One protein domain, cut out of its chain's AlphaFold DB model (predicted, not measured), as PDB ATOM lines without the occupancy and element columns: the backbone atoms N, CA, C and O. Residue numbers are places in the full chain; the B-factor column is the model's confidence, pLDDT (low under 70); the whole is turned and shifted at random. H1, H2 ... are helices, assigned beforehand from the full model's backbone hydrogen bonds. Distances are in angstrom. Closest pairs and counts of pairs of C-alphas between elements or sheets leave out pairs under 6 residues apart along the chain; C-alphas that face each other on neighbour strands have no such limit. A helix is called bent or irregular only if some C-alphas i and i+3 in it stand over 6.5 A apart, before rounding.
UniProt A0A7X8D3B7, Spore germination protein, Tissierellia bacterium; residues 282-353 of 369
ATOM      1  N   ASN A 282     155.473  11.942 246.403       86.00
ATOM      2  CA  ASN A 282     155.470  12.541 247.738       86.00
ATOM      3  C   ASN A 282     155.618  11.428 248.791       86.00
ATOM      4  O   ASN A 282     154.970  10.388 248.670       86.00
ATOM      5  N   VAL A 283     156.421  11.680 249.828       87.06
ATOM      6  CA  VAL A 283     156.697  10.771 250.950       87.06
ATOM      7  C   VAL A 283     155.434  10.074 251.463       87.06
ATOM      8  O   VAL A 283     155.464   8.866 251.680       87.06
ATOM      9  N   ALA A 284     154.309  10.787 251.600       90.94
ATOM     10  CA  ALA A 284     153.052  10.190 252.062       90.94
ATOM     11  C   ALA A 284     152.506   9.121 251.091       90.94
ATOM     12  O   ALA A 284     152.130   8.029 251.513       90.94
ATOM     13  N   VAL A 285     152.510   9.412 249.786       89.19
ATOM     14  CA  VAL A 285     152.023   8.502 248.736       89.19
ATOM     15  C   VAL A 285     152.979   7.324 248.557       89.19
ATOM     16  O   VAL A 285     152.532   6.179 248.541       89.19
ATOM     17  N   GLY A 286     154.288   7.584 248.487       86.81
ATOM     18  CA  GLY A 286     155.304   6.533 248.379       86.81
ATOM     19  C   GLY A 286     155.267   5.578 249.576       86.81
ATOM     20  O   GLY A 286     155.296   4.359 249.408       86.81
ATOM     21  N   THR A 287     155.098   6.114 250.789       88.00
ATOM     22  CA  THR A 287     154.950   5.306 252.011       88.00
ATOM     23  C   THR A 287     153.662   4.487 251.991       88.00
ATOM     24  O   THR A 287     153.692   3.306 252.331       88.00
ATOM     25  N   PHE A 288     152.541   5.066 251.553       91.62
ATOM     26  CA  PHE A 288     151.283   4.331 251.407       91.62
ATOM     27  C   PHE A 288     151.416   3.150 250.433       91.62
ATOM     28  O   PHE A 288     151.064   2.027 250.791       91.62
ATOM     29  N   ILE A 289     151.991   3.366 249.245       88.88
ATOM     30  CA  ILE A 289     152.216   2.301 248.251       88.88
ATOM     31  C   ILE A 289     153.121   1.204 248.828       88.88
ATOM     32  O   ILE A 289     152.824   0.016 248.678       88.88
ATOM     33  N   ARG A 290     154.184   1.587 249.546       87.56
ATOM     34  CA  ARG A 290     155.082   0.648 250.234       87.56
ATOM     35  C   ARG A 290     154.329  -0.222 251.246       87.56
ATOM     36  O   ARG A 290     154.520  -1.438 251.256       87.56
ATOM     37  N   TRP A 291     153.438   0.366 252.047       89.81
ATOM     38  CA  TRP A 291     152.599  -0.375 252.999       89.81
ATOM     39  C   TRP A 291     151.598  -1.299 252.314       89.81
ATOM     40  O   TRP A 291     151.457  -2.444 252.735       89.81
ATOM     41  N   VAL A 292     150.941  -0.850 251.242       91.75
ATOM     42  CA  VAL A 292     150.028  -1.697 250.459       91.75
ATOM     43  C   VAL A 292     150.771  -2.909 249.896       91.75
ATOM     44  O   VAL A 292     150.281  -4.031 250.013       91.75
ATOM     45  N   ARG A 293     151.981  -2.716 249.354       89.81
ATOM     46  CA  ARG A 293     152.826  -3.807 248.840       89.81
ATOM     47  C   ARG A 293     153.227  -4.782 249.948       89.81
ATOM     48  O   ARG A 293     153.134  -5.994 249.766       89.81
ATOM     49  N   PHE A 294     153.619  -4.262 251.110       89.12
ATOM     50  CA  PHE A 294     153.981  -5.075 252.271       89.12
ATOM     51  C   PHE A 294     152.797  -5.900 252.801       89.12
ATOM     52  O   PHE A 294     152.922  -7.109 252.990       89.12
ATOM     53  N   LEU A 295     151.625  -5.276 252.965       91.94
ATOM     54  CA  LEU A 295     150.392  -5.957 253.368       91.94
ATOM     55  C   LEU A 295     149.960  -6.995 252.331       91.94
ATOM     56  O   LEU A 295     149.573  -8.094 252.709       91.94
ATOM     57  N   GLY A 296     150.078  -6.681 251.040       92.69
ATOM     58  CA  GLY A 296     149.802  -7.613 249.948       92.69
ATOM     59  C   GLY A 296     150.705  -8.847 249.984       92.69
ATOM     60  O   GLY A 296     150.223  -9.956 249.780       92.69
ATOM     61  N   MET A 297     151.990  -8.683 250.308       89.25
ATOM     62  CA  MET A 297     152.934  -9.797 250.448       89.25
ATOM     63  C   MET A 297     152.587 -10.695 251.645       89.25
ATOM     64  O   MET A 297     152.545 -11.918 251.503       89.25
ATOM     65  N   ILE A 298     152.272 -10.100 252.802       90.69
ATOM     66  CA  ILE A 298     151.803 -10.841 253.985       90.69
ATOM     67  C   ILE A 298     150.493 -11.569 253.672       90.69
ATOM     68  O   ILE A 298     150.347 -12.750 253.979       90.69
ATOM     69  N   ALA A 299     149.552 -10.883 253.028       93.56
ATOM     70  CA  ALA A 299     148.272 -11.438 252.627       93.56
ATOM     71  C   ALA A 299     148.452 -12.607 251.649       93.56
ATOM     72  O   ALA A 299     147.877 -13.664 251.870       93.56
ATOM     73  N   ALA A 300     149.289 -12.484 250.619       91.25
ATOM     74  CA  ALA A 300     149.553 -13.570 249.675       91.25
ATOM     75  C   ALA A 300     150.151 -14.811 250.363       91.25
ATOM     76  O   ALA A 300     149.770 -15.937 250.042       91.25
ATOM     77  N   PHE A 301     151.040 -14.604 251.337       88.69
ATOM     78  CA  PHE A 301     151.643 -15.689 252.109       88.69
ATOM     79  C   PHE A 301     150.655 -16.355 253.080       88.69
ATOM     80  O   PHE A 301     150.677 -17.573 253.231       88.69
ATOM     81  N   LEU A 302     149.775 -15.580 253.725       94.31
ATOM     82  CA  LEU A 302     148.872 -16.077 254.770       94.31
ATOM     83  C   LEU A 302     147.498 -16.520 254.256       94.31
ATOM     84  O   LEU A 302     146.953 -17.487 254.780       94.31
ATOM     85  N   ILE A 303     146.924 -15.853 253.250       92.00
ATOM     86  CA  ILE A 303     145.545 -16.095 252.794       92.00
ATOM     87  C   ILE A 303     145.374 -17.526 252.296       92.00
ATOM     88  O   ILE A 303     144.378 -18.152 252.632       92.00
ATOM     89  N   ILE A 304     146.322 -18.064 251.525       90.31
ATOM     90  CA  ILE A 304     146.212 -19.416 250.959       90.31
ATOM     91  C   ILE A 304     146.210 -20.500 252.053       90.31
ATOM     92  O   ILE A 304     145.257 -21.285 252.095       90.31
ATOM     93  N   PRO A 305     147.213 -20.581 252.954       92.25
ATOM     94  CA  PRO A 305     147.197 -21.580 254.020       92.25
ATOM     95  C   PRO A 305     146.057 -21.347 255.015       92.25
ATOM     96  O   PRO A 305     145.458 -22.317 255.472       92.25
ATOM     97  N   LEU A 306     145.707 -20.091 255.311       88.69
ATOM     98  CA  LEU A 306     144.564 -19.773 256.167       88.69
ATOM     99  C   LEU A 306     143.247 -20.235 255.536       88.69
ATOM    100  O   LEU A 306     142.424 -20.846 256.210       88.69
ATOM    101  N   TRP A 307     143.059 -20.001 254.237       87.06
ATOM    102  CA  TRP A 307     141.898 -20.485 253.498       87.06
ATOM    103  C   TRP A 307     141.817 -22.013 253.538       87.06
ATOM    104  O   TRP A 307     140.762 -22.555 253.852       87.06
ATOM    105  N   LEU A 308     142.932 -22.712 253.303       87.81
ATOM    106  CA  LEU A 308     142.978 -24.174 253.375       87.81
ATOM    107  C   LEU A 308     142.633 -24.684 254.783       87.81
ATOM    108  O   LEU A 308     141.861 -25.632 254.927       87.81
ATOM    109  N   LEU A 309     143.171 -24.039 255.823       87.25
ATOM    110  CA  LEU A 309     142.872 -24.352 257.220       87.25
ATOM    111  C   LEU A 309     141.372 -24.207 257.509       87.25
ATOM    112  O   LEU A 309     140.786 -25.110 258.102       87.25
ATOM    113  N   ILE A 310     140.756 -23.109 257.061       85.38
ATOM    114  CA  ILE A 310     139.323 -22.829 257.236       85.38
ATOM    115  C   ILE A 310     138.468 -23.861 256.493       85.38
ATOM    116  O   ILE A 310     137.515 -24.393 257.055       85.38
ATOM    117  N   VAL A 311     138.825 -24.191 255.248       84.06
ATOM    118  CA  VAL A 311     138.098 -25.184 254.442       84.06
ATOM    119  C   VAL A 311     138.156 -26.581 255.063       84.06
ATOM    120  O   VAL A 311     137.169 -27.310 254.982       84.06
ATOM    121  N   ASN A 312     139.269 -26.947 255.700       83.69
ATOM    122  CA  ASN A 312     139.415 -28.238 256.375       83.69
ATOM    123  C   ASN A 312     138.750 -28.277 257.760       83.69
ATOM    124  O   ASN A 312     138.370 -29.350 258.213       83.69
ATOM    125  N   ASN A 313     138.595 -27.129 258.426       85.44
ATOM    126  CA  ASN A 313     138.080 -27.017 259.796       85.44
ATOM    127  C   ASN A 313     136.785 -26.190 259.853       85.44
ATOM    128  O   ASN A 313     136.627 -25.326 260.717       85.44
ATOM    129  N   LYS A 314     135.848 -26.446 258.930       78.56
ATOM    130  CA  LYS A 314     134.595 -25.676 258.812       78.56
ATOM    131  C   LYS A 314     133.756 -25.638 260.089       78.56
ATOM    132  O   LYS A 314     133.001 -24.693 260.276       78.56
ATOM    133  N   GLU A 315     133.891 -26.639 260.955       78.56
ATOM    134  CA  GLU A 315     133.156 -26.747 262.220       78.56
ATOM    135  C   GLU A 315     133.444 -25.592 263.189       78.56
ATOM    136  O   GLU A 315     132.575 -25.209 263.966       78.56
ATOM    137  N   TYR A 316     134.636 -24.993 263.117       80.31
ATOM    138  CA  TYR A 316     135.048 -23.886 263.988       80.31
ATOM    139  C   TYR A 316     134.796 -22.508 263.359       80.31
ATOM    140  O   TYR A 316     135.284 -21.491 263.857       80.31
ATOM    141  N   MET A 317     134.080 -22.460 262.234       78.88
ATOM    142  CA  MET A 317     133.912 -21.241 261.459       78.88
ATOM    143  C   MET A 317     132.676 -20.441 261.910       78.88
ATOM    144  O   MET A 317     131.584 -21.002 261.992       78.88
ATOM    145  N   PRO A 318     132.804 -19.119 262.127       81.75
ATOM    146  CA  PRO A 318     131.659 -18.247 262.375       81.75
ATOM    147  C   PRO A 318     130.645 -18.259 261.222       81.75
ATOM    148  O   PRO A 318     131.036 -18.316 260.053       81.75
ATOM    149  N   ASP A 319     129.356 -18.098 261.533       81.56
ATOM    150  CA  ASP A 319     128.256 -18.186 260.556       81.56
ATOM    151  C   ASP A 319     128.443 -17.284 259.324       81.56
ATOM    152  O   ASP A 319     128.152 -17.684 258.197       81.56
ATOM    153  N   PHE A 320     129.015 -16.088 259.500       86.12
ATOM    154  CA  PHE A 320     129.242 -15.143 258.402       86.12
ATOM    155  C   PHE A 320     130.301 -15.597 257.377       86.12
ATOM    156  O   PHE A 320     130.357 -15.042 256.282       86.12
ATOM    157  N   LEU A 321     131.129 -16.600 257.698       82.06
ATOM    158  CA  LEU A 321     132.167 -17.144 256.811       82.06
ATOM    159  C   LEU A 321     131.778 -18.493 256.183       82.06
ATOM    160  O   LEU A 321     132.514 -18.995 255.335       82.06
ATOM    161  N   GLN A 322     130.600 -19.050 256.496       76.69
ATOM    162  CA  GLN A 322     130.127 -20.352 255.985       76.69
ATOM    163  C   GLN A 322     130.017 -20.475 254.463       76.69
ATOM    164  O   GLN A 322     129.976 -21.583 253.928       76.69
ATOM    165  N   PHE A 323     130.042 -19.355 253.742       81.44
ATOM    166  CA  PHE A 323     130.106 -19.357 252.284       81.44
ATOM    167  C   PHE A 323     131.480 -19.780 251.722       81.44
ATOM    168  O   PHE A 323     131.575 -20.050 250.524       81.44
ATOM    169  N   ILE A 324     132.537 -19.831 252.546       78.62
ATOM    170  CA  ILE A 324     133.907 -20.138 252.123       78.62
ATOM    171  C   ILE A 324     134.123 -21.658 252.035       78.62
ATOM    172  O   ILE A 324     133.943 -22.410 252.993       78.62
ATOM    173  N   GLY A 325     134.564 -22.115 250.859       73.62
ATOM    174  CA  GLY A 325     134.869 -23.520 250.576       73.62
ATOM    175  C   GLY A 325     133.746 -24.269 249.844       73.62
ATOM    176  O   GLY A 325     132.649 -23.749 249.657       73.62
ATOM    177  N   PRO A 326     134.001 -25.513 249.407       71.38
ATOM    178  CA  PRO A 326     133.044 -26.290 248.620       71.38
ATOM    179  C   PRO A 326     131.796 -26.630 249.446       71.38
ATOM    180  O   PRO A 326     131.922 -27.159 250.548       71.38
ATOM    181  N   LYS A 327     130.598 -26.315 248.933       67.75
ATOM    182  CA  LYS A 327     129.316 -26.653 249.588       67.75
ATOM    183  C   LYS A 327     128.999 -28.147 249.517       67.75
ATOM    184  O   LYS A 327     128.362 -28.678 250.415       67.75
ATOM    185  N   GLU A 328     129.496 -28.811 248.479       67.06
ATOM    186  CA  GLU A 328     129.340 -30.242 248.247       67.06
ATOM    187  C   GLU A 328     130.723 -30.863 248.037       67.06
ATOM    188  O   GLU A 328     131.512 -30.400 247.208       67.06
ATOM    189  N   THR A 329     131.041 -31.912 248.788       65.81
ATOM    190  CA  THR A 329     132.229 -32.731 248.538       65.81
ATOM    191  C   THR A 329     131.888 -33.749 247.457       65.81
ATOM    192  O   THR A 329     131.351 -34.818 247.741       65.81
ATOM    193  N   GLY A 330     132.168 -33.418 246.198       62.88
ATOM    194  CA  GLY A 330     132.056 -34.382 245.108       62.88
ATOM    195  C   GLY A 330     133.153 -35.442 245.216       62.88
ATOM    196  O   GLY A 330     134.338 -35.113 245.230       62.88
ATOM    197  N   THR A 331     132.789 -36.723 245.261       63.38
ATOM    198  CA  THR A 331     133.762 -37.806 245.082       63.38
ATOM    199  C   THR A 331     134.188 -37.821 243.619       63.38
ATOM    200  O   THR A 331     133.392 -38.188 242.755       63.38
ATOM    201  N   ILE A 332     135.424 -37.424 243.315       63.19
ATOM    202  CA  ILE A 332     135.983 -37.629 241.975       63.19
ATOM    203  C   ILE A 332     136.218 -39.138 241.832       63.19
ATOM    204  O   ILE A 332     137.061 -39.681 242.550       63.19
ATOM    205  N   PRO A 333     135.487 -39.851 240.953       67.25
ATOM    206  CA  PRO A 333     135.718 -41.272 240.784       67.25
ATOM    207  C   PRO A 333     137.129 -41.473 240.205       67.25
ATOM    208  O   PRO A 333     137.504 -40.783 239.251       67.25
ATOM    209  N   PRO A 334     137.925 -42.425 240.727       65.38
ATOM    210  CA  PRO A 334     139.287 -42.667 240.245       65.38
ATOM    211  C   PRO A 334     139.324 -43.064 238.760       65.38
ATOM    212  O   PRO A 334     140.351 -42.901 238.094       65.38
ATOM    213  N   PHE A 335     138.190 -43.531 238.227       67.38
ATOM    214  CA  PHE A 335     138.008 -43.903 236.835       67.38
ATOM    215  C   PHE A 335     136.764 -43.237 236.243       67.38
ATOM    216  O   PHE A 335     135.684 -43.286 236.827       67.38
ATOM    217  N   LYS A 336     136.903 -42.679 235.038       65.19
ATOM    218  CA  LYS A 336     135.788 -42.254 234.183       65.19
ATOM    219  C   LYS A 336     135.915 -43.012 232.864       65.19
ATOM    220  O   LYS A 336     136.953 -42.935 232.212       65.19
ATOM    221  N   ASN A 337     134.898 -43.791 232.491       70.50
ATOM    222  CA  ASN A 337     134.897 -44.632 231.282       70.50
ATOM    223  C   ASN A 337     136.115 -45.585 231.189       70.50
ATOM    224  O   ASN A 337     136.764 -45.672 230.148       70.50
ATOM    225  N   GLY A 338     136.480 -46.247 232.295       71.81
ATOM    226  CA  GLY A 338     137.596 -47.208 232.343       71.81
ATOM    227  C   GLY A 338     139.005 -46.598 232.277       71.81
ATOM    228  O   GLY A 338     139.988 -47.329 232.368       71.81
ATOM    229  N   LYS A 339     139.134 -45.270 232.162       63.81
ATOM    230  CA  LYS A 339     140.420 -44.556 232.195       63.81
ATOM    231  C   LYS A 339     140.590 -43.826 233.522       63.81
ATOM    232  O   LYS A 339     139.621 -43.286 234.058       63.81
ATOM    233  N   ARG A 340     141.824 -43.801 234.044       65.31
ATOM    234  CA  ARG A 340     142.164 -42.989 235.222       65.31
ATOM    235  C   ARG A 340     141.849 -41.527 234.923       65.31
ATOM    236  O   ARG A 340     142.176 -41.043 233.840       65.31
ATOM    237  N   TYR A 341     141.252 -40.825 235.878       65.06
ATOM    238  CA  TYR A 341     140.880 -39.413 235.711       65.06
ATOM    239  C   TYR A 341     142.086 -38.490 235.419       65.06
ATOM    240  O   TYR A 341     141.913 -37.402 234.885       65.06
ATOM    241  N   THR A 342     143.308 -38.937 235.725       66.88
ATOM    242  CA  THR A 342     144.582 -38.251 235.442       66.88
ATOM    243  C   THR A 342     145.071 -38.409 233.994       66.88
ATOM    244  O   THR A 342     146.186 -38.007 233.672       66.88
ATOM    245  N   TRP A 343     144.292 -39.030 233.106       53.94
ATOM    246  CA  TRP A 343     144.602 -39.128 231.678       53.94
ATOM    247  C   TRP A 343     144.261 -37.802 230.967       53.94
ATOM    248  O   TRP A 343     143.119 -37.361 231.091       53.94
ATOM    249  N   PRO A 344     145.175 -37.158 230.210       58.91
ATOM    250  CA  PRO A 344     146.426 -37.675 229.646       58.91
ATOM    251  C   PRO A 344     147.702 -37.200 230.369       58.91
ATOM    252  O   PRO A 344     148.790 -37.392 229.843       58.91
ATOM    253  N   LEU A 345     147.606 -36.585 231.552       62.50
ATOM    254  CA  LEU A 345     148.782 -36.138 232.321       62.50
ATOM    255  C   LEU A 345     149.679 -37.312 232.762       62.50
ATOM    256  O   LEU A 345     150.865 -37.122 233.009       62.50
ATOM    257  N   ILE A 346     149.115 -38.525 232.846       62.19
ATOM    258  CA  ILE A 346     149.828 -39.768 233.167       62.19
ATOM    259  C   ILE A 346     149.435 -40.853 232.145       62.19
ATOM    260  O   ILE A 346     148.504 -41.630 232.370       62.19
ATOM    261  N   PRO A 347     150.143 -40.909 231.009       56.44
ATOM    262  CA  PRO A 347     151.036 -42.018 230.717       56.44
ATOM    263  C   PRO A 347     152.451 -41.455 230.723       56.44
ATOM    264  O   PRO A 347     152.929 -40.924 229.726       56.44
ATOM    265  N   PHE A 348     153.107 -41.509 231.879       63.09
ATOM    266  CA  PHE A 348     154.496 -41.091 231.996       63.09
ATOM    267  C   PHE A 348     155.362 -41.983 231.094       63.09
ATOM    268  O   PHE A 348     155.674 -43.120 231.451       63.09
ATOM    269  N   ASP A 349     155.724 -41.487 229.909       69.56
ATOM    270  CA  ASP A 349     156.715 -42.125 229.047       69.56
ATOM    271  C   ASP A 349     158.104 -41.829 229.617       69.56
ATOM    272  O   ASP A 349     158.823 -40.919 229.196       69.56
ATOM    273  N   GLY A 350     158.463 -42.602 230.642       71.88
ATOM    274  CA  GLY A 350     159.753 -42.485 231.306       71.88
ATOM    275  C   GLY A 350     160.921 -42.672 230.342       71.88
ATOM    276  O   GLY A 350     161.951 -42.041 230.544       71.88
ATOM    277  N   LYS A 351     160.750 -43.455 229.262       69.00
ATOM    278  CA  LYS A 351     161.784 -43.648 228.234       69.00
ATOM    279  C   LYS A 351     162.006 -42.367 227.435       69.00
ATOM    280  O   LYS A 351     163.155 -41.947 227.283       69.00
ATOM    281  N   ALA A 352     160.935 -41.719 226.982       68.19
ATOM    282  CA  ALA A 352     161.026 -40.422 226.315       68.19
ATOM    283  C   ALA A 352     161.660 -39.359 227.225       68.19
ATOM    284  O   ALA A 352     162.572 -38.655 226.791       68.19
ATOM    285  N   LEU A 353     161.266 -39.297 228.503       69.81
ATOM    286  CA  LEU A 353     161.856 -38.362 229.463       69.81
ATOM    287  C   LEU A 353     163.343 -38.653 229.718       69.81
ATOM    288  O   LEU A 353     164.152 -37.729 229.705       69.81
TER     289      LEU A 353
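This is residues 282 to 353 of the 369 residues of the protein "Spore germination protein" of Tissierellia bacterium (UniProt A0A7X8D3B7). A long, bent helix, H1, makes one arm of an open V, and a long winding stretch without a named element makes the other, ending in the tiny helix H2. The printed part has 72 residues with two named helices, H1 then H2, and no named strand; its class is all helix, though under half of the residues are in named elements. It is extended, with a radius of gyration of the C-alphas of 21.4 A, and flat, spanning 63 by 43 by 15 A.

Find C-alpha 283 at (156.697, 10.771, 250.950), where H1, residues 283 to 312, begins. By its hydrogen bonds it was assigned as one helix, but it is bent: C-alphas 301 and 304 are 6.7 A apart. H1a, residues 283 to 301, is 27.0 A long; H1b, residues 304 to 312, is 12.4 A. H2, residues 350 to 353, ends at C-alpha 353 (161.856, -38.362, 229.463).

H1a and H1b stand at a steep tilt of 41 degrees. H2 is apart from both. In H1a and H1b every O i to N i+4 pair is within hydrogen-bond range; H2 is too short for one.

The C-alphas of Asn 282 and Gly 338, the two farthest apart, are 64.2 A apart. The printed part has no cut, and the 37-residue link is long. Look for pLDDT under 70 at residues 327 to 336, 339 to 349 and 351 to 353.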